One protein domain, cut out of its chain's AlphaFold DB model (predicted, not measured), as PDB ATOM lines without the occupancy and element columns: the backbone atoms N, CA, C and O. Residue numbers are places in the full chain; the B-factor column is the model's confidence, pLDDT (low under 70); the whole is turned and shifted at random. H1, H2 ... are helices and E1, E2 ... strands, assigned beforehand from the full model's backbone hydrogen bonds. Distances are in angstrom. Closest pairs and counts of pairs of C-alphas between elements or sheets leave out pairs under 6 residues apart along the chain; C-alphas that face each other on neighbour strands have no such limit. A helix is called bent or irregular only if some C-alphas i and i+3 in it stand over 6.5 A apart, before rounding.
ATOM      1  N   VAL A   3      13.012 -40.975 -20.664       90.38
ATOM      2  CA  VAL A   3      12.555 -40.881 -19.274       90.38
ATOM      3  C   VAL A   3      11.120 -41.379 -19.218       90.38
ATOM      4  O   VAL A   3      10.246 -40.804 -19.863       90.38
ATOM      5  N   ILE A   4      10.873 -42.412 -18.419       92.62
ATOM      6  CA  ILE A   4       9.536 -43.011 -18.277       92.62
ATOM      7  C   ILE A   4       8.816 -42.561 -17.006       92.62
ATOM      8  O   ILE A   4       7.591 -42.528 -16.971       92.62
ATOM      9  N   ALA A   5       9.572 -42.193 -15.973       91.06
ATOM     10  CA  ALA A   5       9.056 -41.760 -14.685       91.06
ATOM     11  C   ALA A   5      10.135 -40.987 -13.918       91.06
ATOM     12  O   ALA A   5      11.329 -41.116 -14.198       91.06
ATOM     13  N   ARG A   6       9.723 -40.176 -12.944       90.69
ATOM     14  CA  ARG A   6      10.631 -39.479 -12.029       90.69
ATOM     15  C   ARG A   6       9.939 -39.167 -10.715       90.69
ATOM     16  O   ARG A   6       8.722 -38.988 -10.690       90.69
ATOM     17  N   ASN A   7      10.734 -39.027  -9.668       89.44
ATOM     18  CA  ASN A   7      10.306 -38.562  -8.365       89.44
ATOM     19  C   ASN A   7      11.193 -37.402  -7.911       89.44
ATOM     20  O   ASN A   7      12.126 -37.562  -7.126       89.44
ATOM     21  N   ASP A   8      10.904 -36.214  -8.438       83.94
ATOM     22  CA  ASP A   8      11.628 -34.999  -8.056       83.94
ATOM     23  C   ASP A   8      11.192 -34.492  -6.665       83.94
ATOM     24  O   ASP A   8      11.966 -33.811  -5.995       83.94
ATOM     25  N   HIS A   9       9.986 -34.868  -6.212       78.25
ATOM     26  CA  HIS A   9       9.368 -34.438  -4.952       78.25
ATOM     27  C   HIS A   9       8.833 -35.656  -4.166       78.25
ATOM     28  O   HIS A   9       7.668 -36.031  -4.339       78.25
ATOM     29  N   PRO A  10       9.667 -36.281  -3.317       78.12
ATOM     30  CA  PRO A  10       9.292 -37.491  -2.594       78.12
ATOM     31  C   PRO A  10       8.137 -37.276  -1.611       78.12
ATOM     32  O   PRO A  10       8.009 -36.198  -1.027       78.12
ATOM     33  N   GLY A  11       7.316 -38.311  -1.396       65.31
ATOM     34  CA  GLY A  11       6.153 -38.251  -0.503       65.31
ATOM     35  C   GLY A  11       4.884 -37.701  -1.161       65.31
ATOM     36  O   GLY A  11       3.976 -37.241  -0.466       65.31
ATOM     37  N   THR A  12       4.810 -37.726  -2.494       67.69
ATOM     38  CA  THR A  12       3.624 -37.309  -3.255       67.69
ATOM     39  C   THR A  12       2.804 -38.521  -3.715       67.69
ATOM     40  O   THR A  12       3.376 -39.556  -4.044       67.69
ATOM     41  N   PRO A  13       1.462 -38.426  -3.830       64.00
ATOM     42  CA  PRO A  13       0.624 -39.539  -4.301       64.00
ATOM     43  C   PRO A  13       0.968 -40.055  -5.712       64.00
ATOM     44  O   PRO A  13       0.622 -41.179  -6.064       64.00
ATOM     45  N   SER A  14       1.650 -39.247  -6.532       76.62
ATOM     46  CA  SER A  14       2.138 -39.641  -7.861       76.62
ATOM     47  C   SER A  14       3.300 -40.639  -7.826       76.62
ATOM     48  O   SER A  14       3.591 -41.259  -8.847       76.62
ATOM     49  N   GLU A  15       3.953 -40.815  -6.675       84.94
ATOM     50  CA  GLU A  15       5.122 -41.680  -6.499       84.94
ATOM     51  C   GLU A  15       4.778 -43.162  -6.687       84.94
ATOM     52  O   GLU A  15       5.384 -43.833  -7.522       84.94
ATOM     53  N   SER A  16       3.745 -43.664  -6.004       85.50
ATOM     54  CA  SER A  16       3.319 -45.064  -6.134       85.50
ATOM     55  C   SER A  16       2.844 -45.392  -7.553       85.50
ATOM     56  O   SER A  16       3.126 -46.472  -8.070       85.50
ATOM     57  N   ALA A  17       2.173 -44.444  -8.217       87.31
ATOM     58  CA  ALA A  17       1.758 -44.601  -9.610       87.31
ATOM     59  C   ALA A  17       2.967 -44.698 -10.552       87.31
ATOM     60  O   ALA A  17       2.975 -45.536 -11.448       87.31
ATOM     61  N   ALA A  18       4.005 -43.887 -10.328       91.31
ATOM     62  CA  ALA A  18       5.245 -43.944 -11.093       91.31
ATOM     63  C   ALA A  18       5.984 -45.279 -10.883       91.31
ATOM     64  O   ALA A  18       6.385 -45.916 -11.860       91.31
ATOM     65  N   ILE A  19       6.098 -45.740  -9.633       93.06
ATOM     66  CA  ILE A  19       6.726 -47.023  -9.278       93.06
ATOM     67  C   ILE A  19       5.997 -48.203  -9.940       93.06
ATOM     68  O   ILE A  19       6.644 -49.109 -10.461       93.06
ATOM     69  N   ALA A  20       4.663 -48.171 -10.003       92.12
ATOM     70  CA  ALA A  20       3.861 -49.233 -10.615       92.12
ATOM     71  C   ALA A  20       4.081 -49.403 -12.133       92.12
ATOM     72  O   ALA A  20       3.698 -50.427 -12.694       92.12
ATOM     73  N   THR A  21       4.690 -48.423 -12.815       93.25
ATOM     74  CA  THR A  21       5.007 -48.512 -14.257       93.25
ATOM     75  C   THR A  21       6.363 -49.151 -14.559       93.25
ATOM     76  O   THR A  21       6.685 -49.394 -15.734       93.25
ATOM     77  N   LEU A  22       7.167 -49.394 -13.519       95.38
ATOM     78  CA  LEU A  22       8.499 -49.968 -13.649       95.38
ATOM     79  C   LEU A  22       8.420 -51.428 -14.084       95.38
ATOM     80  O   LEU A  22       7.539 -52.184 -13.673       95.38
ATOM     81  N   ARG A  23       9.381 -51.830 -14.908       95.62
ATOM     82  CA  ARG A  23       9.509 -53.204 -15.396       95.62
ATOM     83  C   ARG A  23      10.980 -53.626 -15.461       95.62
ATOM     84  O   ARG A  23      11.861 -52.763 -15.440       95.62
ATOM     85  N   PRO A  24      11.266 -54.935 -15.583       96.69
ATOM     86  CA  PRO A  24      12.623 -55.420 -15.804       96.69
ATOM     87  C   PRO A  24      13.332 -54.683 -16.946       96.69
ATOM     88  O   PRO A  24      12.755 -54.486 -18.017       96.69
ATOM     89  N   GLY A  25      14.582 -54.287 -16.713       96.19
ATOM     90  CA  GLY A  25      15.388 -53.531 -17.669       96.19
ATOM     91  C   GLY A  25      15.360 -52.017 -17.503       96.19
ATOM     92  O   GLY A  25      16.218 -51.340 -18.072       96.19
ATOM     93  N   ASP A  26      14.410 -51.474 -16.740       97.31
ATOM     94  CA  ASP A  26      14.402 -50.047 -16.439       97.31
ATOM     95  C   ASP A  26      15.604 -49.692 -15.544       97.31
ATOM     96  O   ASP A  26      15.974 -50.431 -14.627       97.31
ATOM     97  N   VAL A  27      16.234 -48.551 -15.818       97.75
ATOM     98  CA  VAL A  27      17.397 -48.045 -15.080       97.75
ATOM     99  C   VAL A  27      16.947 -46.915 -14.170       97.75
ATOM    100  O   VAL A  27      16.435 -45.900 -14.641       97.75
ATOM    101  N   ILE A  28      17.177 -47.068 -12.870       98.12
ATOM    102  CA  ILE A  28      16.890 -46.034 -11.877       98.12
ATOM    103  C   ILE A  28      18.156 -45.231 -11.626       98.12
ATOM    104  O   ILE A  28      19.162 -45.789 -11.195       98.12
ATOM    105  N   ALA A  29      18.100 -43.922 -11.847       97.06
ATOM    106  CA  ALA A  29      19.177 -42.990 -11.551       97.06
ATOM    107  C   ALA A  29      18.826 -42.135 -10.336       97.06
ATOM    108  O   ALA A  29      17.901 -41.325 -10.375       97.06
ATOM    109  N   PHE A  30      19.587 -42.303  -9.257       96.25
ATOM    110  CA  PHE A  30      19.400 -41.554  -8.024       96.25
ATOM    111  C   PHE A  30      20.142 -40.226  -8.093       96.25
ATOM    112  O   PHE A  30      21.330 -40.172  -8.439       96.25
ATOM    113  N   HIS A  31      19.460 -39.161  -7.691       94.19
ATOM    114  CA  HIS A  31      20.043 -37.831  -7.562       94.19
ATOM    115  C   HIS A  31      19.836 -37.285  -6.151       94.19
ATOM    116  O   HIS A  31      19.105 -37.841  -5.336       94.19
ATOM    117  N   MET A  32      20.568 -36.227  -5.837       91.44
ATOM    118  CA  MET A  32      20.521 -35.521  -4.562       91.44
ATOM    119  C   MET A  32      21.025 -34.106  -4.821       91.44
ATOM    120  O   MET A  32      21.894 -33.917  -5.675       91.44
ATOM    121  N   SER A  33      20.495 -33.112  -4.114       87.75
ATOM    122  CA  SER A  33      21.038 -31.759  -4.229       87.75
ATOM    123  C   SER A  33      22.429 -31.671  -3.588       87.75
ATOM    124  O   SER A  33      22.758 -32.390  -2.643       87.75
ATOM    125  N   HIS A  34      23.246 -30.738  -4.074       86.62
ATOM    126  CA  HIS A  34      24.584 -30.480  -3.538       86.62
ATOM    127  C   HIS A  34      24.561 -30.197  -2.022       86.62
ATOM    128  O   HIS A  34      25.370 -30.727  -1.263       86.62
ATOM    129  N   SER A  35      23.586 -29.418  -1.544       88.25
ATOM    130  CA  SER A  35      23.443 -29.082  -0.121       88.25
ATOM    131  C   SER A  35      23.143 -30.309   0.750       88.25
ATOM    132  O   SER A  35      23.714 -30.464   1.838       88.25
ATOM    133  N   GLU A  36      22.286 -31.212   0.278       87.88
ATOM    134  CA  GLU A  36      21.992 -32.477   0.953       87.88
ATOM    135  C   GLU A  36      23.214 -33.399   0.970       87.88
ATOM    136  O   GLU A  36      23.538 -33.963   2.022       87.88
ATOM    137  N   ALA A  37      23.930 -33.507  -0.155       89.50
ATOM    138  CA  ALA A  37      25.153 -34.298  -0.259       89.50
ATOM    139  C   ALA A  37      26.201 -33.807   0.750       89.50
ATOM    140  O   ALA A  37      26.660 -34.592   1.587       89.50
ATOM    141  N   TRP A  38      26.484 -32.502   0.780       90.06
ATOM    142  CA  TRP A  38      27.393 -31.886   1.755       90.06
ATOM    143  C   TRP A  38      26.972 -32.107   3.203       90.06
ATOM    144  O   TRP A  38      27.812 -32.375   4.066       90.06
ATOM    145  N   THR A  39      25.673 -32.040   3.489       91.94
ATOM    146  CA  THR A  39      25.148 -32.301   4.836       91.94
ATOM    147  C   THR A  39      25.450 -33.731   5.287       91.94
ATOM    148  O   THR A  39      25.794 -33.955   6.449       91.94
ATOM    149  N   GLN A  40      25.349 -34.711   4.390       89.50
ATOM    150  CA  GLN A  40      25.691 -36.104   4.694       89.50
ATOM    151  C   GLN A  40      27.210 -36.324   4.756       89.50
ATOM    152  O   GLN A  40      27.679 -37.076   5.613       89.50
ATOM    153  N   LEU A  41      27.990 -35.646   3.910       89.62
ATOM    154  CA  LEU A  41      29.454 -35.715   3.918       89.62
ATOM    155  C   LEU A  41      30.048 -35.183   5.223       89.62
ATOM    156  O   LEU A  41      30.899 -35.844   5.815       89.62
ATOM    157  N   ARG A  42      29.531 -34.064   5.746       91.69
ATOM    158  CA  ARG A  42      29.907 -33.539   7.075       91.69
ATOM    159  C   ARG A  42      29.603 -34.513   8.217       91.69
ATOM    160  O   ARG A  42      30.234 -34.437   9.262       91.69
ATOM    161  N   LYS A  43      28.671 -35.451   8.012       92.62
ATOM    162  CA  LYS A  43      28.354 -36.553   8.940       92.62
ATOM    163  C   LYS A  43      29.219 -37.804   8.705       92.62
ATOM    164  O   LYS A  43      28.899 -38.868   9.225       92.62
ATOM    165  N   GLY A  44      30.272 -37.711   7.890       88.38
ATOM    166  CA  GLY A  44      31.209 -38.803   7.603       88.38
ATOM    167  C   GLY A  44      30.745 -39.794   6.531       88.38
ATOM    168  O   GLY A  44      31.410 -40.807   6.308       88.38
ATOM    169  N   LYS A  45      29.626 -39.538   5.838       87.00
ATOM    170  CA  LYS A  45      29.086 -40.449   4.813       87.00
ATOM    171  C   LYS A  45      29.765 -40.259   3.456       87.00
ATOM    172  O   LYS A  45      29.155 -39.759   2.511       87.00
ATOM    173  N   ILE A  46      31.018 -40.698   3.353       84.00
ATOM    174  CA  ILE A  46      31.859 -40.582   2.145       84.00
ATOM    175  C   ILE A  46      31.219 -41.166   0.874       84.00
ATOM    176  O   ILE A  46      31.518 -40.728  -0.231       84.00
ATOM    177  N   GLN A  47      30.273 -42.100   1.000       82.50
ATOM    178  CA  GLN A  47      29.519 -42.652  -0.126       82.50
ATOM    179  C   GLN A  47      28.645 -41.621  -0.856       82.50
ATOM    180  O   GLN A  47      28.055 -41.938  -1.885       82.50
ATOM    181  N   LYS A  48      28.522 -40.401  -0.318       87.31
ATOM    182  CA  LYS A  48      27.795 -39.293  -0.941       87.31
ATOM    183  C   LYS A  48      28.657 -38.403  -1.834       87.31
ATOM    184  O   LYS A  48      28.089 -37.573  -2.528       87.31
ATOM    185  N   ILE A  49      29.973 -38.630  -1.904       86.00
ATOM    186  CA  ILE A  49      30.882 -37.884  -2.793       86.00
ATOM    187  C   ILE A  49      30.392 -37.892  -4.256       86.00
ATOM    188  O   ILE A  49      30.358 -36.824  -4.859       86.00
ATOM    189  N   PRO A  50      29.928 -39.018  -4.842       83.50
ATOM    190  CA  PRO A  50      29.438 -38.998  -6.221       83.50
ATOM    191  C   PRO A  50      28.248 -38.056  -6.450       83.50
ATOM    192  O   PRO A  50      28.146 -37.470  -7.518       83.50
ATOM    193  N   TYR A  51      27.373 -37.876  -5.457       84.00
ATOM    194  CA  TYR A  51      26.228 -36.963  -5.550       84.00
ATOM    195  C   TYR A  51      26.629 -35.487  -5.466       84.00
ATOM    196  O   TYR A  51      25.860 -34.618  -5.856       84.00
ATOM    197  N   ASP A  52      27.818 -35.211  -4.937       85.62
ATOM    198  CA  ASP A  52      28.387 -33.869  -4.911       85.62
ATOM    199  C   ASP A  52      28.996 -33.477  -6.266       85.62
ATOM    200  O   ASP A  52      28.935 -32.319  -6.672       85.62
ATOM    201  N   LEU A  53      29.565 -34.463  -6.967       84.12
ATOM    202  CA  LEU A  53      30.341 -34.274  -8.196       84.12
ATOM    203  C   LEU A  53      29.535 -34.503  -9.481       84.12
ATOM    204  O   LEU A  53      29.889 -33.966 -10.531       84.12
ATOM    205  N   PHE A  54      28.478 -35.316  -9.429       86.50
ATOM    206  CA  PHE A  54      27.731 -35.757 -10.605       86.50
ATOM    207  C   PHE A  54      26.225 -35.549 -10.442       86.50
ATOM    208  O   PHE A  54      25.680 -35.659  -9.347       86.50
ATOM    209  N   ARG A  55      25.529 -35.352 -11.574       89.19
ATOM    210  CA  ARG A  55      24.055 -35.261 -11.635       89.19
ATOM    211  C   ARG A  55      23.364 -36.480 -11.013       89.19
ATOM    212  O   ARG A  55      22.334 -36.337 -10.364       89.19
ATOM    213  N   TYR A  56      23.942 -37.665 -11.214       93.06
ATOM    214  CA  TYR A  56      23.487 -38.916 -10.618       93.06
ATOM    215  C   TYR A  56      24.645 -39.557  -9.863       93.06
ATOM    216  O   TYR A  56      25.683 -39.857 -10.455       93.06
ATOM    217  N   GLY A  57      24.464 -39.771  -8.561       91.88
ATOM    218  CA  GLY A  57      25.497 -40.371  -7.716       91.88
ATOM    219  C   GLY A  57      25.464 -41.898  -7.702       91.88
ATOM    220  O   GLY A  57      26.419 -42.529  -7.253       91.88
ATOM    221  N   HIS A  58      24.367 -42.502  -8.167       95.62
ATOM    222  CA  HIS A  58      24.175 -43.949  -8.189       95.62
ATOM    223  C   HIS A  58      23.114 -44.346  -9.211       95.62
ATOM    224  O   HIS A  58      22.167 -43.589  -9.430       95.62
ATOM    225  N   ILE A  59      23.244 -45.542  -9.783       96.69
ATOM    226  CA  ILE A  59      22.203 -46.161 -10.606       96.69
ATOM    227  C   ILE A  59      21.961 -47.613 -10.187       96.69
ATOM    228  O   ILE A  59      22.857 -48.269  -9.655       96.69
ATOM    229  N   ALA A  60      20.755 -48.105 -10.453       98.19
ATOM    230  CA  ALA A  60      20.346 -49.493 -10.265       98.19
ATOM    231  C   ALA A  60      19.574 -49.996 -11.493       98.19
ATOM    232  O   ALA A  60      18.985 -49.199 -12.226       98.19
ATOM    233  N   LEU A  61      19.565 -51.312 -11.700       98.25
ATOM    234  CA  LEU A  61      18.789 -51.978 -12.747       98.25
ATOM    235  C   LEU A  61      17.586 -52.683 -12.119       98.25
ATOM    236  O   LEU A  61      17.761 -53.458 -11.181       98.25
ATOM    237  N   ILE A  62      16.384 -52.446 -12.642       98.06
ATOM    238  CA  ILE A  62      15.205 -53.222 -12.254       98.06
ATOM    239  C   ILE A  62      15.324 -54.620 -12.860       98.06
ATOM    240  O   ILE A  62      15.477 -54.772 -14.074       98.06
ATOM    241  N   VAL A  63      15.250 -55.645 -12.021       97.88
ATOM    242  CA  VAL A  63      15.337 -57.056 -12.417       97.88
ATOM    243  C   VAL A  63      14.236 -57.866 -11.733       97.88
ATOM    244  O   VAL A  63      13.769 -57.460 -10.668       97.88
ATOM    245  N   PRO A  64      13.831 -59.018 -12.290       97.00
ATOM    246  CA  PRO A  64      13.090 -60.010 -11.521       97.00
ATOM    247  C   PRO A  64      13.951 -60.504 -10.351       97.00
ATOM    248  O   PRO A  64      15.181 -60.571 -10.481       97.00
ATOM    249  N   ASP A  65      13.322 -60.850  -9.228       96.69
ATOM    250  CA  ASP A  65      14.024 -61.322  -8.030       96.69
ATOM    251  C   ASP A  65      14.956 -62.516  -8.352       96.69
ATOM    252  O   ASP A  65      14.477 -63.578  -8.764       96.69
ATOM    253  N   PRO A  66      16.289 -62.383  -8.171       95.25
ATOM    254  CA  PRO A  66      17.239 -63.459  -8.475       95.25
ATOM    255  C   PRO A  66      17.119 -64.681  -7.552       95.25
ATOM    256  O   PRO A  66      17.667 -65.739  -7.877       95.25
ATOM    257  N   GLY A  67      16.461 -64.545  -6.396       94.00
ATOM    258  CA  GLY A  67      16.222 -65.630  -5.445       94.00
ATOM    259  C   GLY A  67      14.998 -66.488  -5.774       94.00
ATOM    260  O   GLY A  67      14.898 -67.604  -5.269       94.00
ATOM    261  N   ASN A  68      14.106 -65.995  -6.637       91.62
ATOM    262  CA  ASN A  68      12.856 -66.654  -7.007       91.62
ATOM    263  C   ASN A  68      12.857 -67.088  -8.479       91.62
ATOM    264  O   ASN A  68      13.708 -66.687  -9.276       91.62
ATOM    265  N   ASP A  69      11.870 -67.900  -8.852       89.56
ATOM    266  CA  ASP A  69      11.628 -68.240 -10.251       89.56
ATOM    267  C   ASP A  69      11.165 -67.013 -11.045       89.56
ATOM    268  O   ASP A  69      10.380 -66.191 -10.563       89.56
ATOM    269  N   LEU A  70      11.579 -66.938 -12.313       87.94
ATOM    270  CA  LEU A  70      11.255 -65.837 -13.229       87.94
ATOM    271  C   LEU A  70       9.744 -65.595 -13.411       87.94
ATOM    272  O   LEU A  70       9.332 -64.496 -13.765       87.94
ATOM    273  N   ALA A  71       8.912 -66.613 -13.181       81.12
ATOM    274  CA  ALA A  71       7.456 -66.490 -13.250       81.12
ATOM    275  C   ALA A  71       6.866 -65.593 -12.143       81.12
ATOM    276  O   ALA A  71       5.702 -65.203 -12.230       81.12
ATOM    277  N   THR A  72       7.643 -65.271 -11.106       79.56
ATOM    278  CA  THR A  72       7.226 -64.341 -10.055       79.56
ATOM    279  C   THR A  72       7.366 -62.896 -10.526       79.56
ATOM    280  O   THR A  72       8.361 -62.505 -11.129       79.56
ATOM    281  N   SER A  73       6.358 -62.074 -10.236       81.00
ATOM    282  CA  SER A  73       6.344 -60.653 -10.600       81.00
ATOM    283  C   SER A  73       7.104 -59.762  -9.608       81.00
ATOM    284  O   SER A  73       6.870 -58.556  -9.588       81.00
ATOM    285  N   ASP A  74       7.949 -60.335  -8.744       93.81
ATOM    286  CA  ASP A  74       8.675 -59.570  -7.731       93.81
ATOM    287  C   ASP A  74       9.880 -58.867  -8.367       93.81
ATOM    288  O   ASP A  74      10.742 -59.503  -8.981       93.81
ATOM    289  N   LEU A  75       9.907 -57.539  -8.254       97.06
ATOM    290  CA  LEU A  75      10.904 -56.684  -8.885       97.06
ATOM    291  C   LEU A  75      11.876 -56.145  -7.845       97.06
ATOM    292  O   LEU A  75      11.488 -55.566  -6.829       97.06
ATOM    293  N   ARG A  76      13.163 -56.270  -8.159       98.12
ATOM    294  CA  ARG A  76      14.271 -55.848  -7.308       98.12
ATOM    295  C   ARG A  76      15.165 -54.839  -8.006       98.12
ATOM    296  O   ARG A  76      15.254 -54.796  -9.233       98.12
ATOM    297  N   LEU A  77      15.876 -54.055  -7.207       98.50
ATOM    298  CA  LEU A  77      16.922 -53.147  -7.658       98.50
ATOM    299  C   LEU A  77      18.272 -53.857  -7.570       98.50
ATOM    300  O   LEU A  77      18.886 -53.897  -6.503       98.50
ATOM    301  N   LEU A  78      18.760 -54.364  -8.701       98.50
ATOM    302  CA  LEU A  78      20.122 -54.871  -8.814       98.50
ATOM    303  C   LEU A  78      21.108 -53.700  -8.790       98.50
ATOM    304  O   LEU A  78      21.070 -52.814  -9.651       98.50
ATOM    305  N   GLN A  79      22.001 -53.694  -7.806       97.50
ATOM    306  CA  GLN A  79      22.911 -52.577  -7.577       97.50
ATOM    307  C   GLN A  79      24.202 -52.991  -6.871       97.50
ATOM    308  O   GLN A  79      24.291 -54.042  -6.241       97.50
ATOM    309  N   ILE A  80      25.197 -52.107  -6.937       94.75
ATOM    310  CA  ILE A  80      26.423 -52.184  -6.141       94.75
ATOM    311  C   ILE A  80      26.900 -50.775  -5.779       94.75
ATOM    312  O   ILE A  80      26.953 -49.895  -6.639       94.75
ATOM    313  N   ALA A  81      27.277 -50.549  -4.522       91.81
ATOM    314  CA  ALA A  81      27.879 -49.294  -4.073       91.81
ATOM    315  C   ALA A  81      29.268 -49.524  -3.463       91.81
ATOM    316  O   ALA A  81      29.690 -50.656  -3.225       91.81
ATOM    317  N   MET A  82      29.996 -48.433  -3.198       87.19
ATOM    318  CA  MET A  82      31.308 -48.505  -2.548       87.19
ATOM    319  C   MET A  82      31.230 -49.290  -1.233       87.19
ATOM    320  O   MET A  82      30.380 -49.000  -0.389       87.19
ATOM    321  N   LYS A  83      32.166 -50.232  -1.049       87.12
ATOM    322  CA  LYS A  83      32.251 -51.141   0.113       87.12
ATOM    323  C   LYS A  83      31.037 -52.064   0.293       87.12
ATOM    324  O   LYS A  83      30.786 -52.525   1.403       87.12
ATOM    325  N   GLN A  84      30.274 -52.315  -0.767       91.56
ATOM    326  CA  GLN A  84      29.143 -53.238  -0.755       91.56
ATOM    327  C   GLN A  84      29.324 -54.330  -1.809       91.56
ATOM    328  O   GLN A  84      30.012 -54.139  -2.811       91.56
ATOM    329  N   ALA A  85      28.692 -55.475  -1.563       95.00
ATOM    330  CA  ALA A  85      28.511 -56.518  -2.560       95.00
ATOM    331  C   ALA A  85      27.446 -56.103  -3.587       95.00
ATOM    332  O   ALA A  85      26.573 -55.279  -3.286       95.00
ATOM    333  N   ALA A  86      27.493 -56.700  -4.778       96.31
ATOM    334  CA  ALA A  86      26.359 -56.652  -5.690       96.31
ATOM    335  C   ALA A  86      25.189 -57.424  -5.069       96.31
ATOM    336  O   ALA A  86      25.356 -58.556  -4.621       96.31
ATOM    337  N   ASN A  87      24.017 -56.802  -5.025       97.12
ATOM    338  CA  ASN A  87      22.823 -57.375  -4.411       97.12
ATOM    339  C   ASN A  87      21.559 -56.913  -5.142       97.12
ATOM    340  O   ASN A  87      21.598 -55.970  -5.937       97.12
ATOM    341  N   ALA A  88      20.452 -57.589  -4.846       97.31
ATOM    342  CA  ALA A  88      19.114 -57.255  -5.321       97.31
ATOM    343  C   ALA A  88      18.114 -57.290  -4.151       97.31
ATOM    344  O   ALA A  88      16.989 -57.753  -4.293       97.31
ATOM    345  N   ASP A  89      18.542 -56.832  -2.972       96.62
ATOM    346  CA  ASP A  89      17.763 -56.988  -1.735       96.62
ATOM    347  C   ASP A  89      16.594 -55.991  -1.669       96.62
ATOM    348  O   ASP A  89      15.547 -56.254  -1.078       96.62
ATOM    349  N   ALA A  90      16.769 -54.823  -2.292       96.81
ATOM    350  CA  ALA A  90      15.776 -53.760  -2.314       96.81
ATOM    351  C   ALA A  90      14.669 -54.057  -3.336       96.81
ATOM    352  O   ALA A  90      14.953 -54.186  -4.529       96.81
ATOM    353  N   ALA A  91      13.417 -54.119  -2.876       96.56
ATOM    354  CA  ALA A  91      12.237 -54.080  -3.736       96.56
ATOM    355  C   ALA A  91      11.960 -52.649  -4.231       96.56
ATOM    356  O   ALA A  91      12.663 -51.697  -3.879       96.56
ATOM    357  N   THR A  92      10.959 -52.488  -5.094       95.44
ATOM    358  CA  THR A  92      10.618 -51.192  -5.697       95.44
ATOM    359  C   THR A  92      10.067 -50.167  -4.702       95.44
ATOM    360  O   THR A  92      10.218 -48.972  -4.938       95.44
ATOM    361  N   ASP A  93       9.522 -50.601  -3.565       93.12
ATOM    362  CA  ASP A  93       9.122 -49.742  -2.440       93.12
ATOM    363  C   ASP A  93      10.310 -48.997  -1.806       93.12
ATOM    364  O   ASP A  93      10.154 -47.909  -1.262       93.12
ATOM    365  N   TYR A  94      11.540 -49.497  -1.971       94.75
ATOM    366  CA  TYR A  94      12.753 -48.770  -1.594       94.75
ATOM    367  C   TYR A  94      12.866 -47.417  -2.304       94.75
ATOM    368  O   TYR A  94      13.602 -46.548  -1.844       94.75
ATOM    369  N   LEU A  95      12.189 -47.216  -3.434       94.94
ATOM    370  CA  LEU A  95      12.182 -45.940  -4.142       94.94
ATOM    371  C   LEU A  95      11.377 -44.858  -3.416       94.94
ATOM    372  O   LEU A  95      11.604 -43.675  -3.684       94.94
ATOM    373  N   GLU A  96      10.499 -45.251  -2.492       92.06
ATOM    374  CA  GLU A  96       9.663 -44.331  -1.733       92.06
ATOM    375  C   GLU A  96      10.510 -43.376  -0.882       92.06
ATOM    376  O   GLU A  96      11.466 -43.760  -0.192       92.06
ATOM    377  N   GLY A  97      10.188 -42.086  -0.951       90.00
ATOM    378  CA  GLY A  97      10.911 -41.053  -0.214       90.00
ATOM    379  C   GLY A  97      12.295 -40.725  -0.793       90.00
ATOM    380  O   GLY A  97      13.082 -40.050  -0.123       90.00
ATOM    381  N   LYS A  98      12.634 -41.194  -2.006       91.94
ATOM    382  CA  LYS A  98      13.938 -40.941  -2.652       91.94
ATOM    383  C   LYS A  98      13.803 -40.160  -3.946       91.94
ATOM    384  O   LYS A  98      12.873 -40.350  -4.713       91.94
ATOM    385  N   HIS A  99      14.817 -39.353  -4.227       94.00
ATOM    386  CA  HIS A  99      14.949 -38.644  -5.492       94.00
ATOM    387  C   HIS A  99      15.535 -39.556  -6.574       94.00
ATOM    388  O   HIS A  99      16.670 -40.038  -6.448       94.00
ATOM    389  N   TRP A 100      14.764 -39.808  -7.631       96.06
ATOM    390  CA  TRP A 100      15.175 -40.681  -8.728       96.06
ATOM    391  C   TRP A 100      14.510 -40.332 -10.061       96.06
ATOM    392  O   TRP A 100      13.424 -39.757 -10.118       96.06
ATOM    393  N   VAL A 101      15.152 -40.757 -11.149       96.19
ATOM    394  CA  VAL A 101      14.603 -40.749 -12.511       96.19
ATOM    395  C   VAL A 101      14.725 -42.156 -13.088       96.19
ATOM    396  O   VAL A 101      15.781 -42.775 -12.969       96.19
ATOM    397  N   ALA A 102      13.656 -42.666 -13.697       96.75
ATOM    398  CA  ALA A 102      13.652 -43.960 -14.366       96.75
ATOM    399  C   ALA A 102      13.783 -43.789 -15.879       96.75
ATOM    400  O   ALA A 102      13.072 -42.992 -16.503       96.75
ATOM    401  N   TYR A 103      14.671 -44.586 -16.460       96.06
ATOM    402  CA  TYR A 103      14.955 -44.630 -17.886       96.06
ATOM    403  C   TYR A 103      14.638 -46.005 -18.441       96.06
ATOM    404  O   TYR A 103      14.963 -47.019 -17.823       96.06
ATOM    405  N   ARG A 104      14.079 -46.035 -19.648       94.81
ATOM    406  CA  ARG A 104      13.860 -47.274 -20.389       94.81
ATOM    407  C   ARG A 104      14.808 -47.315 -21.579       94.81
ATOM    408  O   ARG A 104      14.564 -46.616 -22.564       94.81
ATOM    409  N   PRO A 105      15.916 -48.069 -21.489       91.31
ATOM    410  CA  PRO A 105      16.881 -48.129 -22.573       91.31
ATOM    411  C   PRO A 105      16.305 -48.871 -23.778       91.31
ATOM    412  O   PRO A 105      16.323 -48.341 -24.882       91.31
ATOM    413  N   CYS A 106      15.759 -50.067 -23.557       88.38
ATOM    414  CA  CYS A 106      15.312 -50.964 -24.615       88.38
ATOM    415  C   CYS A 106      13.834 -51.354 -24.453       88.38
ATOM    416  O   CYS A 106      13.298 -51.437 -23.342       88.38
ATOM    417  N   GLY A 107      13.169 -51.560 -25.595       83.50
ATOM    418  CA  GLY A 107      11.766 -51.972 -25.665       83.50
ATOM    419  C   GLY A 107      11.565 -53.427 -25.252       83.50
ATOM    420  O   GLY A 107      10.717 -53.694 -24.402       83.50
ATOM    421  N   ASP A 108      12.402 -54.319 -25.778       87.62
ATOM    422  CA  ASP A 108      12.367 -55.755 -25.511       87.62
ATOM    423  C   ASP A 108      13.729 -56.220 -24.987       87.62
ATOM    424  O   ASP A 108      14.774 -55.758 -25.448       87.62
ATOM    425  N   LEU A 109      13.703 -57.122 -24.007       93.12
ATOM    426  CA  LEU A 109      14.874 -57.747 -23.397       93.12
ATOM    427  C   LEU A 109      14.640 -59.248 -23.275       93.12
ATOM    428  O   LEU A 109      13.512 -59.689 -23.042       93.12
ATOM    429  N   ASP A 110      15.717 -60.026 -23.330       96.31
ATOM    430  CA  ASP A 110      15.671 -61.418 -22.898       96.31
ATOM    431  C   ASP A 110      15.626 -61.471 -21.362       96.31
ATOM    432  O   ASP A 110      16.643 -61.340 -20.671       96.31
ATOM    433  N   LEU A 111      14.416 -61.639 -20.820       95.69
ATOM    434  CA  LEU A 111      14.174 -61.678 -19.377       95.69
ATOM    435  C   LEU A 111      14.823 -62.885 -18.696       95.69
ATOM    436  O   LEU A 111      15.247 -62.774 -17.545       95.69
ATOM    437  N   ALA A 112      14.942 -64.017 -19.394       96.44
ATOM    438  CA  ALA A 112      15.602 -65.200 -18.852       96.44
ATOM    439  C   ALA A 112      17.105 -64.958 -18.707       96.44
ATOM    440  O   ALA A 112      17.698 -65.299 -17.681       96.44
ATOM    441  N   ARG A 113      17.718 -64.294 -19.691       97.25
ATOM    442  CA  ARG A 113      19.119 -63.867 -19.599       97.25
ATOM    443  C   ARG A 113      19.312 -62.804 -18.525       97.25
ATOM    444  O   ARG A 113      20.258 -62.922 -17.750       97.25
ATOM    445  N   LEU A 114      18.420 -61.818 -18.417       97.31
ATOM    446  CA  LEU A 114      18.506 -60.793 -17.371       97.31
ATOM    447  C   LEU A 114      18.436 -61.398 -15.958       97.31
ATOM    448  O   LEU A 114      19.230 -61.028 -15.094       97.31
ATOM    449  N   HIS A 115      17.531 -62.353 -15.735       97.38
ATOM    450  CA  HIS A 115      17.411 -63.079 -14.464       97.38
ATOM    451  C   HIS A 115      18.613 -63.988 -14.185       97.38
ATOM    452  O   HIS A 115      19.154 -63.994 -13.082       97.38
ATOM    453  N   GLY A 116      19.115 -64.691 -15.203       97.00
ATOM    454  CA  GLY A 116      20.353 -65.465 -15.086       97.00
ATOM    455  C   GLY A 116      21.558 -64.591 -14.725       97.00
ATOM    456  O   GLY A 116      22.374 -64.977 -13.886       97.00
ATOM    457  N   PHE A 117      21.645 -63.391 -15.303       97.50
ATOM    458  CA  PHE A 117      22.673 -62.411 -14.963       97.50
ATOM    459  C   PHE A 117      22.555 -61.939 -13.516       97.50
ATOM    460  O   PHE A 117      23.550 -61.977 -12.790       97.50
ATOM    461  N   SER A 118      21.360 -61.520 -13.081       97.25
ATOM    462  CA  SER A 118      21.151 -61.022 -11.717       97.25
ATOM    463  C   SER A 118      21.478 -62.093 -10.676       97.25
ATOM    464  O   SER A 118      22.142 -61.794  -9.688       97.25
ATOM    465  N   ARG A 119      21.115 -63.354 -10.927       96.88
ATOM    466  CA  ARG A 119      21.466 -64.476 -10.049       96.88
ATOM    467  C   ARG A 119      22.964 -64.770 -10.026       96.88
ATOM    468  O   ARG A 119      23.518 -65.034  -8.964       96.88
ATOM    469  N   GLN A 120      23.632 -64.738 -11.175       97.12
ATOM    470  CA  GLN A 120      25.065 -65.023 -11.222       97.12
ATOM    471  C   GLN A 120      25.878 -63.914 -10.549       97.12
ATOM    472  O   GLN A 120      26.821 -64.203  -9.812       97.12
ATOM    473  N   VAL A 121      25.524 -62.647 -10.772       96.19
ATOM    474  CA  VAL A 121      26.325 -61.523 -10.279       96.19
ATOM    475  C   VAL A 121      26.233 -61.344  -8.763       96.19
ATOM    476  O   VAL A 121      27.220 -60.950  -8.142       96.19
ATOM    477  N   THR A 122      25.106 -61.698  -8.137       96.44
ATOM    478  CA  THR A 122      24.992 -61.719  -6.665       96.44
ATOM    479  C   THR A 122      25.869 -62.799  -6.029       96.44
ATOM    480  O   THR A 122      26.229 -62.686  -4.860       96.44
ATOM    481  N   ILE A 123      26.287 -63.811  -6.798       95.00
ATOM    482  CA  ILE A 123      27.258 -64.824  -6.374       95.00
ATOM    483  C   ILE A 123      28.686 -64.329  -6.638       95.00
ATOM    484  O   ILE A 123      29.503 -64.260  -5.719       95.00
ATOM    485  N   THR A 124      29.011 -63.962  -7.881       93.62
ATOM    486  CA  THR A 124      30.393 -63.633  -8.280       93.62
ATOM    487  C   THR A 124      30.894 -62.318  -7.691       93.62
ATOM    488  O   THR A 124      32.089 -62.185  -7.423       93.62
ATOM    489  N   ALA A 125      29.995 -61.363  -7.451       93.25
ATOM    490  CA  ALA A 125      30.260 -60.094  -6.782       93.25
ATOM    491  C   ALA A 125      29.573 -60.013  -5.399       93.25
ATOM    492  O   ALA A 125      29.317 -58.919  -4.895       93.25
ATOM    493  N   GLY A 126      29.313 -61.163  -4.761       92.81
ATOM    494  CA  GLY A 126      28.680 -61.275  -3.438       92.81
ATOM    495  C   GLY A 126      29.586 -60.941  -2.241       92.81
ATOM    496  O   GLY A 126      29.114 -60.854  -1.110       92.81
ATOM    497  N   ASN A 127      30.891 -60.731  -2.458       92.00
ATOM    498  CA  ASN A 127      31.843 -60.363  -1.404       92.00
ATOM    499  C   ASN A 127      32.175 -58.862  -1.454       92.00
ATOM    500  O   ASN A 127      32.901 -58.404  -2.337       92.00
ATOM    501  N   ALA A 128      31.707 -58.110  -0.454       90.44
ATOM    502  CA  ALA A 128      31.859 -56.658  -0.365       90.44
ATOM    503  C   ALA A 128      33.316 -56.149  -0.365       90.44
ATOM    504  O   ALA A 128      33.561 -55.018  -0.791       90.44
ATOM    505  N   GLU A 129      34.285 -56.959   0.073       87.81
ATOM    506  CA  GLU A 129      35.709 -56.585   0.066       87.81
ATOM    507  C   GLU A 129      36.297 -56.558  -1.350       87.81
ATOM    508  O   GLU A 129      37.251 -55.827  -1.621       87.81
ATOM    509  N   HIS A 130      35.715 -57.334  -2.267       87.00
ATOM    510  CA  HIS A 130      36.277 -57.576  -3.594       87.00
ATOM    511  C   HIS A 130      35.382 -57.095  -4.737       87.00
ATOM    512  O   HIS A 130      35.889 -56.933  -5.843       87.00
ATOM    513  N   ALA A 131      34.095 -56.853  -4.475       87.75
ATOM    514  CA  ALA A 131      33.075 -56.623  -5.493       87.75
ATOM    515  C   ALA A 131      33.162 -55.261  -6.194       87.75
ATOM    516  O   ALA A 131      32.802 -55.146  -7.364       87.75
ATOM    517  N   TYR A 132      33.628 -54.219  -5.501       86.69
ATOM    518  CA  TYR A 132      33.627 -52.867  -6.057       86.69
ATOM    519  C   TYR A 132      34.879 -52.585  -6.901       86.69
ATOM    520  O   TYR A 132      36.011 -52.736  -6.429       86.69
ATOM    521  N   ASP A 133      34.695 -52.129  -8.143       84.56
ATOM    522  CA  ASP A 133      35.802 -51.822  -9.058       84.56
ATOM    523  C   ASP A 133      36.382 -50.413  -8.845       84.56
ATOM    524  O   ASP A 133      36.159 -49.485  -9.624       84.56
ATOM    525  N   TYR A 134      37.176 -50.254  -7.783       83.00
ATOM    526  CA  TYR A 134      37.885 -48.998  -7.510       83.00
ATOM    527  C   TYR A 134      38.846 -48.594  -8.639       83.00
ATOM    528  O   TYR A 134      39.014 -47.405  -8.896       83.00
ATOM    529  N   ALA A 135      39.466 -49.554  -9.334       79.19
ATOM    530  CA  ALA A 135      40.392 -49.253 -10.425       79.19
ATOM    531  C   ALA A 135      39.657 -48.693 -11.654       79.19
ATOM    532  O   ALA A 135      40.150 -47.755 -12.282       79.19
ATOM    533  N   GLY A 136      38.472 -49.227 -11.966       75.44
ATOM    534  CA  GLY A 136      37.599 -48.705 -13.020       75.44
ATOM    535  C   GLY A 136      37.052 -47.314 -12.706       75.44
ATOM    536  O   GLY A 136      37.120 -46.421 -13.550       75.44
ATOM    537  N   VAL A 137      36.606 -47.085 -11.465       74.00
ATOM    538  CA  VAL A 137      36.096 -45.771 -11.020       74.00
ATOM    539  C   VAL A 137      37.193 -44.701 -10.972       74.00
ATOM    540  O   VAL A 137      36.898 -43.529 -11.174       74.00
ATOM    541  N   LEU A 138      38.457 -45.076 -10.758       76.31
ATOM    542  CA  LEU A 138      39.603 -44.159 -10.841       76.31
ATOM    543  C   LEU A 138      40.148 -43.990 -12.271       76.31
ATOM    544  O   LEU A 138      41.142 -43.293 -12.469       76.31
ATOM    545  N   GLY A 139      39.536 -44.635 -13.269       68.25
ATOM    546  CA  GLY A 139      39.972 -44.560 -14.663       68.25
ATOM    547  C   GLY A 139      41.314 -45.248 -14.940       68.25
ATOM    548  O   GLY A 139      41.910 -45.010 -15.988       68.25
ATOM    549  N   LEU A 140      41.790 -46.094 -14.018       69.19
ATOM    550  CA  LEU A 140      43.060 -46.824 -14.125       69.19
ATOM    551  C   LEU A 140      42.923 -48.103 -14.958       69.19
ATOM    552  O   LEU A 140      43.895 -48.573 -15.546       69.19
ATOM    553  N   ARG A 141      41.722 -48.692 -14.993       64.50
ATOM    554  CA  ARG A 141      41.420 -49.868 -15.813       64.50
ATOM    555  C   ARG A 141      39.942 -49.909 -16.167       64.50
ATOM    556  O   ARG A 141      39.142 -50.316 -15.338       64.50
ATOM    557  N   ASN A 142      39.599 -49.602 -17.413       60.69
ATOM    558  CA  ASN A 142      38.266 -49.880 -17.940       60.69
ATOM    559  C   ASN A 142      38.337 -51.047 -18.916       60.69
ATOM    560  O   ASN A 142      39.032 -50.990 -19.926       60.69
ATOM    561  N   LYS A 143      37.653 -52.141 -18.576       58.06
ATOM    562  CA  LYS A 143      37.332 -53.199 -19.533       58.06
ATOM    563  C   LYS A 143      35.882 -52.994 -19.963       58.06
ATOM    564  O   LYS A 143      35.058 -52.724 -19.087       58.06
ATOM    565  N   PRO A 144      35.546 -53.127 -21.255       59.19
ATOM    566  CA  PRO A 144      34.151 -53.187 -21.662       59.19
ATOM    567  C   PRO A 144      33.560 -54.441 -21.016       59.19
ATOM    568  O   PRO A 144      33.908 -55.562 -21.378       59.19
ATOM    569  N   TYR A 145      32.748 -54.258 -19.975       71.75
ATOM    570  CA  TYR A 145      32.084 -55.366 -19.295       71.75
ATOM    571  C   TYR A 145      30.816 -55.699 -20.074       71.75
ATOM    572  O   TYR A 145      29.725 -55.229 -19.768       71.75
ATOM    573  N   GLN A 146      31.017 -56.454 -21.146       85.38
ATOM    574  CA  GLN A 146      29.999 -56.892 -22.089       85.38
ATOM    575  C   GLN A 146      30.034 -58.421 -22.143       85.38
ATOM    576  O   GLN A 146      30.606 -58.974 -23.074       85.38
ATOM    577  N   PRO A 147      29.540 -59.116 -21.100       89.44
ATOM    578  CA  PRO A 147      29.537 -60.570 -21.105       89.44
ATOM    579  C   PRO A 147      28.531 -61.078 -22.142       89.44
ATOM    580  O   PRO A 147      27.397 -60.590 -22.202       89.44
ATOM    581  N   ASP A 148      28.936 -62.085 -22.907       90.00
ATOM    582  CA  ASP A 148      28.085 -62.834 -23.837       90.00
ATOM    583  C   ASP A 148      27.624 -64.166 -23.224       90.00
ATOM    584  O   ASP A 148      26.544 -64.681 -23.545       90.00
ATOM    585  N   SER A 149      28.409 -64.694 -22.276       92.00
ATOM    586  CA  SER A 149      28.159 -65.954 -21.569       92.00
ATOM    587  C   SER A 149      28.171 -65.803 -20.042       92.00
ATOM    588  O   SER A 149      28.797 -64.903 -19.484       92.00
ATOM    589  N   ILE A 150      27.482 -66.708 -19.336       91.50
ATOM    590  CA  ILE A 150      27.393 -66.671 -17.865       91.50
ATOM    591  C   ILE A 150      28.774 -66.780 -17.192       91.50
ATOM    592  O   ILE A 150      29.002 -66.190 -16.141       91.50
ATOM    593  N   SER A 151      29.719 -67.487 -17.825       89.44
ATOM    594  CA  SER A 151      31.105 -67.639 -17.361       89.44
ATOM    595  C   SER A 151      31.938 -66.362 -17.463       89.44
ATOM    596  O   SER A 151      32.963 -66.250 -16.794       89.44
ATOM    597  N   GLU A 152      31.517 -65.396 -18.280       89.44
ATOM    598  CA  GLU A 152      32.182 -64.097 -18.420       89.44
ATOM    599  C   GLU A 152      31.685 -63.065 -17.403       89.44
ATOM    600  O   GLU A 152      32.280 -61.992 -17.266       89.44
ATOM    601  N   ILE A 153      30.618 -63.376 -16.657       91.12
ATOM    602  CA  ILE A 153      30.124 -62.530 -15.569       91.12
ATOM    603  C   ILE A 153      31.152 -62.570 -14.438       91.12
ATOM    604  O   ILE A 153      31.190 -63.483 -13.614       91.12
ATOM    605  N   GLY A 154      32.032 -61.575 -14.426       86.69
ATOM    606  CA  GLY A 154      33.076 -61.459 -13.418       86.69
ATOM    607  C   GLY A 154      32.561 -61.005 -12.053       86.69
ATOM    608  O   GLY A 154      31.364 -60.974 -11.787       86.69
ATOM    609  N   GLY A 155      33.495 -60.677 -11.159       88.75
ATOM    610  CA  GLY A 155      33.203 -60.357  -9.758       88.75
ATOM    611  C   GLY A 155      33.514 -58.921  -9.344       88.75
ATOM    612  O   GLY A 155      33.603 -58.661  -8.152       88.75
ATOM    613  N   LYS A 156      33.761 -58.005 -10.293       90.50
ATOM    614  CA  LYS A 156      34.133 -56.610 -10.001       90.50
ATOM    615  C   LYS A 156      33.348 -55.633 -10.860       90.50
ATOM    616  O   LYS A 156      33.496 -55.665 -12.078       90.50
ATOM    617  N   PHE A 157      32.579 -54.752 -10.224       91.38
ATOM    618  CA  PHE A 157      31.746 -53.760 -10.903       91.38
ATOM    619  C   PHE A 157      31.711 -52.419 -10.160       91.38
ATOM    620  O   PHE A 157      31.856 -52.349  -8.940       91.38
ATOM    621  N   SER A 158      31.460 -51.339 -10.898       91.75
ATOM    622  CA  SER A 158      30.794 -50.143 -10.378       91.75
ATOM    623  C   SER A 158      29.284 -50.244 -10.639       91.75
ATOM    624  O   SER A 158      28.841 -51.101 -11.407       91.75
ATOM    625  N   CYS A 159      28.473 -49.353 -10.058       94.00
ATOM    626  CA  CYS A 159      27.040 -49.299 -10.376       94.00
ATOM    627  C   CYS A 159      26.787 -49.106 -11.879       94.00
ATOM    628  O   CYS A 159      25.902 -49.740 -12.444       94.00
ATOM    629  N   ALA A 160      27.619 -48.304 -12.546       92.12
ATOM    630  CA  ALA A 160      27.520 -48.058 -13.976       92.12
ATOM    631  C   ALA A 160      27.858 -49.298 -14.814       92.12
ATOM    632  O   ALA A 160      27.073 -49.695 -15.674       92.12
ATOM    633  N   THR A 161      28.993 -49.951 -14.546       91.94
ATOM    634  CA  THR A 161      29.407 -51.127 -15.326       91.94
ATOM    635  C   THR A 161      28.522 -52.341 -15.056       91.94
ATOM    636  O   THR A 161      28.361 -53.167 -15.946       91.94
ATOM    637  N   LEU A 162      27.931 -52.448 -13.859       94.75
ATOM    638  CA  LEU A 162      26.944 -53.482 -13.535       94.75
ATOM    639  C   LEU A 162      25.700 -53.356 -14.422       94.75
ATOM    640  O   LEU A 162      25.282 -54.337 -15.033       94.75
ATOM    641  N   VAL A 163      25.139 -52.145 -14.519       95.44
ATOM    642  CA  VAL A 163      23.965 -51.866 -15.363       95.44
ATOM    643  C   VAL A 163      24.285 -52.120 -16.835       95.44
ATOM    644  O   VAL A 163      23.514 -52.789 -17.518       95.44
ATOM    645  N   VAL A 164      25.440 -51.649 -17.314       93.19
ATOM    646  CA  VAL A 164      25.893 -51.895 -18.693       93.19
ATOM    647  C   VAL A 164      26.007 -53.391 -18.984       93.19
ATOM    648  O   VAL A 164      25.496 -53.841 -20.007       93.19
ATOM    649  N   ALA A 165      26.630 -54.166 -18.092       94.19
ATOM    650  CA  ALA A 165      26.804 -55.603 -18.277       94.19
ATOM    651  C   ALA A 165      25.466 -56.355 -18.283       94.19
ATOM    652  O   ALA A 165      25.262 -57.213 -19.137       94.19
ATOM    653  N   GLY A 166      24.547 -56.015 -17.373       95.81
ATOM    654  CA  GLY A 166      23.232 -56.657 -17.299       95.81
ATOM    655  C   GLY A 166      22.356 -56.366 -18.518       95.81
ATOM    656  O   GLY A 166      21.722 -57.273 -19.064       95.81
ATOM    657  N   LEU A 167      22.364 -55.118 -18.994       95.12
ATOM    658  CA  LEU A 167      21.667 -54.734 -20.223       95.12
ATOM    659  C   LEU A 167      22.291 -55.407 -21.448       95.12
ATOM    660  O   LEU A 167      21.562 -56.004 -22.236       95.12
ATOM    661  N   HIS A 168      23.622 -55.405 -21.566       94.12
ATOM    662  CA  HIS A 168      24.318 -56.090 -22.655       94.12
ATOM    663  C   HIS A 168      23.959 -57.575 -22.699       94.12
ATOM    664  O   HIS A 168      23.507 -58.084 -23.721       94.12
ATOM    665  N   TYR A 169      24.088 -58.256 -21.558       95.62
ATOM    666  CA  TYR A 169      23.816 -59.681 -21.451       95.62
ATOM    667  C   TYR A 169      22.373 -60.031 -21.825       95.62
ATOM    668  O   TYR A 169      22.134 -61.138 -22.288       95.62
ATOM    669  N   SER A 170      21.417 -59.112 -21.659       95.88
ATOM    670  CA  SER A 170      19.999 -59.305 -21.997       95.88
ATOM    671  C   SER A 170      19.596 -58.778 -23.385       95.88
ATOM    672  O   SER A 170      18.408 -58.771 -23.709       95.88
ATOM    673  N   GLY A 171      20.567 -58.392 -24.225       94.31
ATOM    674  CA  GLY A 171      20.351 -57.979 -25.620       94.31
ATOM    675  C   GLY A 171      20.186 -56.469 -25.834       94.31
ATOM    676  O   GLY A 171      19.778 -56.037 -26.910       94.31
ATOM    677  N   CYS A 172      20.488 -55.649 -24.826       92.62
ATOM    678  CA  CYS A 172      20.423 -54.193 -24.901       92.62
ATOM    679  C   CYS A 172      21.819 -53.571 -24.892       92.62
ATOM    680  O   CYS A 172      22.455 -53.385 -23.852       92.62
ATOM    681  N   HIS A 173      22.296 -53.216 -26.081       89.75
ATOM    682  CA  HIS A 173      23.646 -52.704 -26.279       89.75
ATOM    683  C   HIS A 173      23.656 -51.181 -26.144       89.75
ATOM    684  O   HIS A 173      23.091 -50.463 -26.969       89.75
ATOM    685  N   LEU A 174      24.304 -50.671 -25.098       87.06
ATOM    686  CA  LEU A 174      24.480 -49.235 -24.889       87.06
ATOM    687  C   LEU A 174      25.775 -48.737 -25.527       87.06
ATOM    688  O   LEU A 174      26.801 -49.410 -25.463       87.06
ATOM    689  N   ASP A 175      25.751 -47.518 -26.058       81.19
ATOM    690  CA  ASP A 175      26.950 -46.785 -26.493       81.19
ATOM    691  C   ASP A 175      27.730 -46.136 -25.329       81.19
ATOM    692  O   ASP A 175      28.706 -45.422 -25.529       81.19
ATOM    693  N   ALA A 176      27.323 -46.411 -24.085       70.56
ATOM    694  CA  ALA A 176      27.965 -45.939 -22.860       70.56
ATOM    695  C   ALA A 176      29.403 -46.470 -22.675       70.56
ATOM    696  O   ALA A 176      30.105 -46.037 -21.759       70.56
ATOM    697  N   VAL A 177      29.836 -47.428 -23.505       63.38
ATOM    698  CA  VAL A 177      31.156 -48.057 -23.434       63.38
ATOM    699  C   VAL A 177      32.142 -47.445 -24.435       63.38
ATOM    700  O   VAL A 177      32.068 -47.698 -25.632       63.38
ATOM    701  N   HIS A 178      33.137 -46.754 -23.866       59.28
ATOM    702  CA  HIS A 178      34.415 -46.300 -24.445       59.28
ATOM    703  C   HIS A 178      34.439 -44.953 -25.180       59.28
ATOM    704  O   HIS A 178      33.741 -44.725 -26.166       59.28
ATOM    705  N   ARG A 179      35.396 -44.110 -24.761       53.50
ATOM    706  CA  ARG A 179      35.959 -42.999 -25.551       53.50
ATOM    707  C   ARG A 179      37.432 -43.214 -25.940       53.50
ATOM    708  O   ARG A 179      38.040 -42.294 -26.477       53.50
ATOM    709  N   ASN A 180      38.005 -44.405 -25.724       52.50
ATOM    710  CA  ASN A 180      39.408 -44.731 -26.049       52.50
ATOM    711  C   ASN A 180      40.421 -43.720 -25.453       52.50
ATOM    712  O   ASN A 180      41.395 -43.350 -26.111       52.50
ATOM    713  N   GLY A 181      40.186 -43.250 -24.221       51.00
ATOM    714  CA  GLY A 181      40.992 -42.207 -23.566       51.00
ATOM    715  C   GLY A 181      41.649 -42.634 -22.244       51.00
ATOM    716  O   GLY A 181      41.326 -43.669 -21.668       51.00
ATOM    717  N   TRP A 182      42.570 -41.811 -21.731       47.03
ATOM    718  CA  TRP A 182      43.004 -41.857 -20.324       47.03
ATOM    719  C   TRP A 182      41.906 -41.254 -19.425       47.03
ATOM    720  O   TRP A 182      41.281 -40.275 -19.824       47.03
ATOM    721  N   PHE A 183      41.680 -41.812 -18.225       57.81
ATOM    722  CA  PHE A 183      40.563 -41.459 -17.322       57.81
ATOM    723  C   PHE A 183      39.154 -41.770 -17.873       57.81
ATOM    724  O   PHE A 183      38.190 -41.073 -17.559       57.81
ATOM    725  N   ASP A 184      39.019 -42.832 -18.676       67.00
ATOM    726  CA  ASP A 184      37.767 -43.225 -19.353       67.00
ATOM    727  C   ASP A 184      36.752 -43.897 -18.408       67.00
ATOM    728  O   ASP A 184      36.400 -45.060 -18.580       67.00
ATOM    729  N   ILE A 185      36.344 -43.200 -17.346       74.94
ATOM    730  CA  ILE A 185      35.374 -43.680 -16.353       74.94
ATOM    731  C   ILE A 185      33.991 -43.792 -17.006       74.94
ATOM    732  O   ILE A 185      33.560 -42.880 -17.708       74.94
ATOM    733  N   VAL A 186      33.266 -44.876 -16.716       82.00
ATOM    734  CA  VAL A 186      31.832 -44.981 -17.019       82.00
ATOM    735  C   VAL A 186      31.046 -44.491 -15.805       82.00
ATOM    736  O   VAL A 186      30.987 -45.156 -14.770       82.00
ATOM    737  N   THR A 187      30.470 -43.300 -15.911       86.81
ATOM    738  CA  THR A 187      29.655 -42.674 -14.862       86.81
ATOM    739  C   THR A 187      28.170 -43.019 -15.019       86.81
ATOM    740  O   THR A 187      27.716 -43.308 -16.129       86.81
ATOM    741  N   PRO A 188      27.366 -42.913 -13.944       90.56
ATOM    742  CA  PRO A 188      25.910 -43.013 -14.034       90.56
ATOM    743  C   PRO A 188      25.285 -42.106 -15.106       90.56
ATOM    744  O   PRO A 188      24.380 -42.529 -15.820       90.56
ATOM    745  N   GLY A 189      25.802 -40.878 -15.255       88.06
ATOM    746  CA  GLY A 189      25.361 -39.932 -16.284       88.06
ATOM    747  C   GLY A 189      25.579 -40.456 -17.703       88.06
ATOM    748  O   GLY A 189      24.642 -40.460 -18.492       88.06
ATOM    749  N   GLN A 190      26.773 -40.982 -17.999       87.50
ATOM    750  CA  GLN A 190      27.072 -41.569 -19.314       87.50
ATOM    751  C   GLN A 190      26.167 -42.754 -19.652       87.50
ATOM    752  O   GLN A 190      25.821 -42.925 -20.817       87.50
ATOM    753  N   VAL A 191      25.767 -43.556 -18.660       89.19
ATOM    754  CA  VAL A 191      24.844 -44.676 -18.888       89.19
ATOM    755  C   VAL A 191      23.472 -44.165 -19.314       89.19
ATOM    756  O   VAL A 191      22.978 -44.588 -20.353       89.19
ATOM    757  N   VAL A 192      22.862 -43.241 -18.566       89.25
ATOM    758  CA  VAL A 192      21.489 -42.786 -18.865       89.25
ATOM    759  C   VAL A 192      21.399 -41.852 -20.075       89.25
ATOM    760  O   VAL A 192      20.387 -41.845 -20.779       89.25
ATOM    761  N   ASP A 193      22.472 -41.111 -20.362       86.69
ATOM    762  CA  ASP A 193      22.582 -40.273 -21.561       86.69
ATOM    763  C   ASP A 193      22.933 -41.090 -22.818       86.69
ATOM    764  O   ASP A 193      22.885 -40.568 -23.934       86.69
ATOM    765  N   SER A 194      23.266 -42.376 -22.669       81.19
ATOM    766  CA  SER A 194      23.627 -43.234 -23.792       81.19
ATOM    767  C   SER A 194      22.463 -43.452 -24.757       81.19
ATOM    768  O   SER A 194      21.291 -43.580 -24.383       81.19
TER     769      SER A 194
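What this domain is: This is residues 3 to 194 of the 209 residues of an uncharacterized protein of Akkermansiaceae bacterium (UniProt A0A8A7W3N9). The core is a strongly twisted sheet of five strands, with helices H5, H7 and H8 over one face, H4 on the opposite face beside the strands, and H1 beside edge strand E1. A helical hairpin, H2 and H3, sits at one end of the sheet, and the short H6 lies away from it between loops. The 192 printed residues have eight named helices and five named strands, in the order E1 H1 E2 H2 H3 E3 E4 H4 E5 H5 H6 H7 H8; the antiparallel sheet runs E1 E5 E2 E3 E4. The class is mixed, helices and strands, with under half of the residues in named elements. The whole is compact, with a radius of gyration of the C-alphas of 15.8 A and spans of 43 by 41 by 29 A.

Where its parts are: Find C-alpha 3 at (12.555, -40.881, -19.274), where E1, residues 3 to 7, begins. Its sheet also has E5, residues 100 to 104, E2, 27 to 30, E3, 58 to 64 and 19.8 A long, and E4, 75 to 78. H5, residues 111 to 124, runs 19.7 A from C-alpha 111 at (14.174, -61.678, -19.377); H7, 159 to 169, runs 15.5 A. Look for H1 at 14 to 19, H2 at 34 to 41, H3 at 46 to 53, H4 at 92 to 95 and H6 at 134 to 137. H8, 188 to 192, ends at C-alpha 192, (21.489, -42.786, -18.865).

How they stand to each other: Across the sheet, see N 7 and O 100 at 2.8 A, N 29 and O 101 at 2.8 A, N 28 and O 60 at 2.9 A, and, in the hairpin E3 and E4, N 78 and O 61 at 2.8 A. E1, H1 and E2 form a split strand-helix-strand unit, E5 between the strands, with a right-handed crossover. H5 and H7 make two layers with the sheet, helices on one face: H5 is over E3 and E4 at a height of 9.5 A, H7 over E3 at 9.1 A. H5, with residues 113 to 118 alone, touches H7 at a steep tilt of 45 degrees, C-alphas 117 and 166 closest at 6.2 A. H8, on the same face, is over E2. H2 and H3 touch, C-alphas 34 and 52 closest at 5.3 A; H3 only grazes the sheet. H6 is apart from H5 and H7. Every O i to N i+4 pair is within hydrogen-bond range in H1, H2, H7 and H8, 9 of 10 in H5 and 2 of 4 in irregular H3, where C-alphas 47 and 50 are 7.1 A apart; H4 and H6 are too short for one.

The domain as a whole: The C-alphas farthest apart, of Pro 13 and Trp 182, are 45.4 A apart. The printed part has no cut; E4 to H4, H6 to H7 and H7 to H8 are long links. The pLDDT is under 70 at residues 11 to 13, 139 to 144 and 177 to 184.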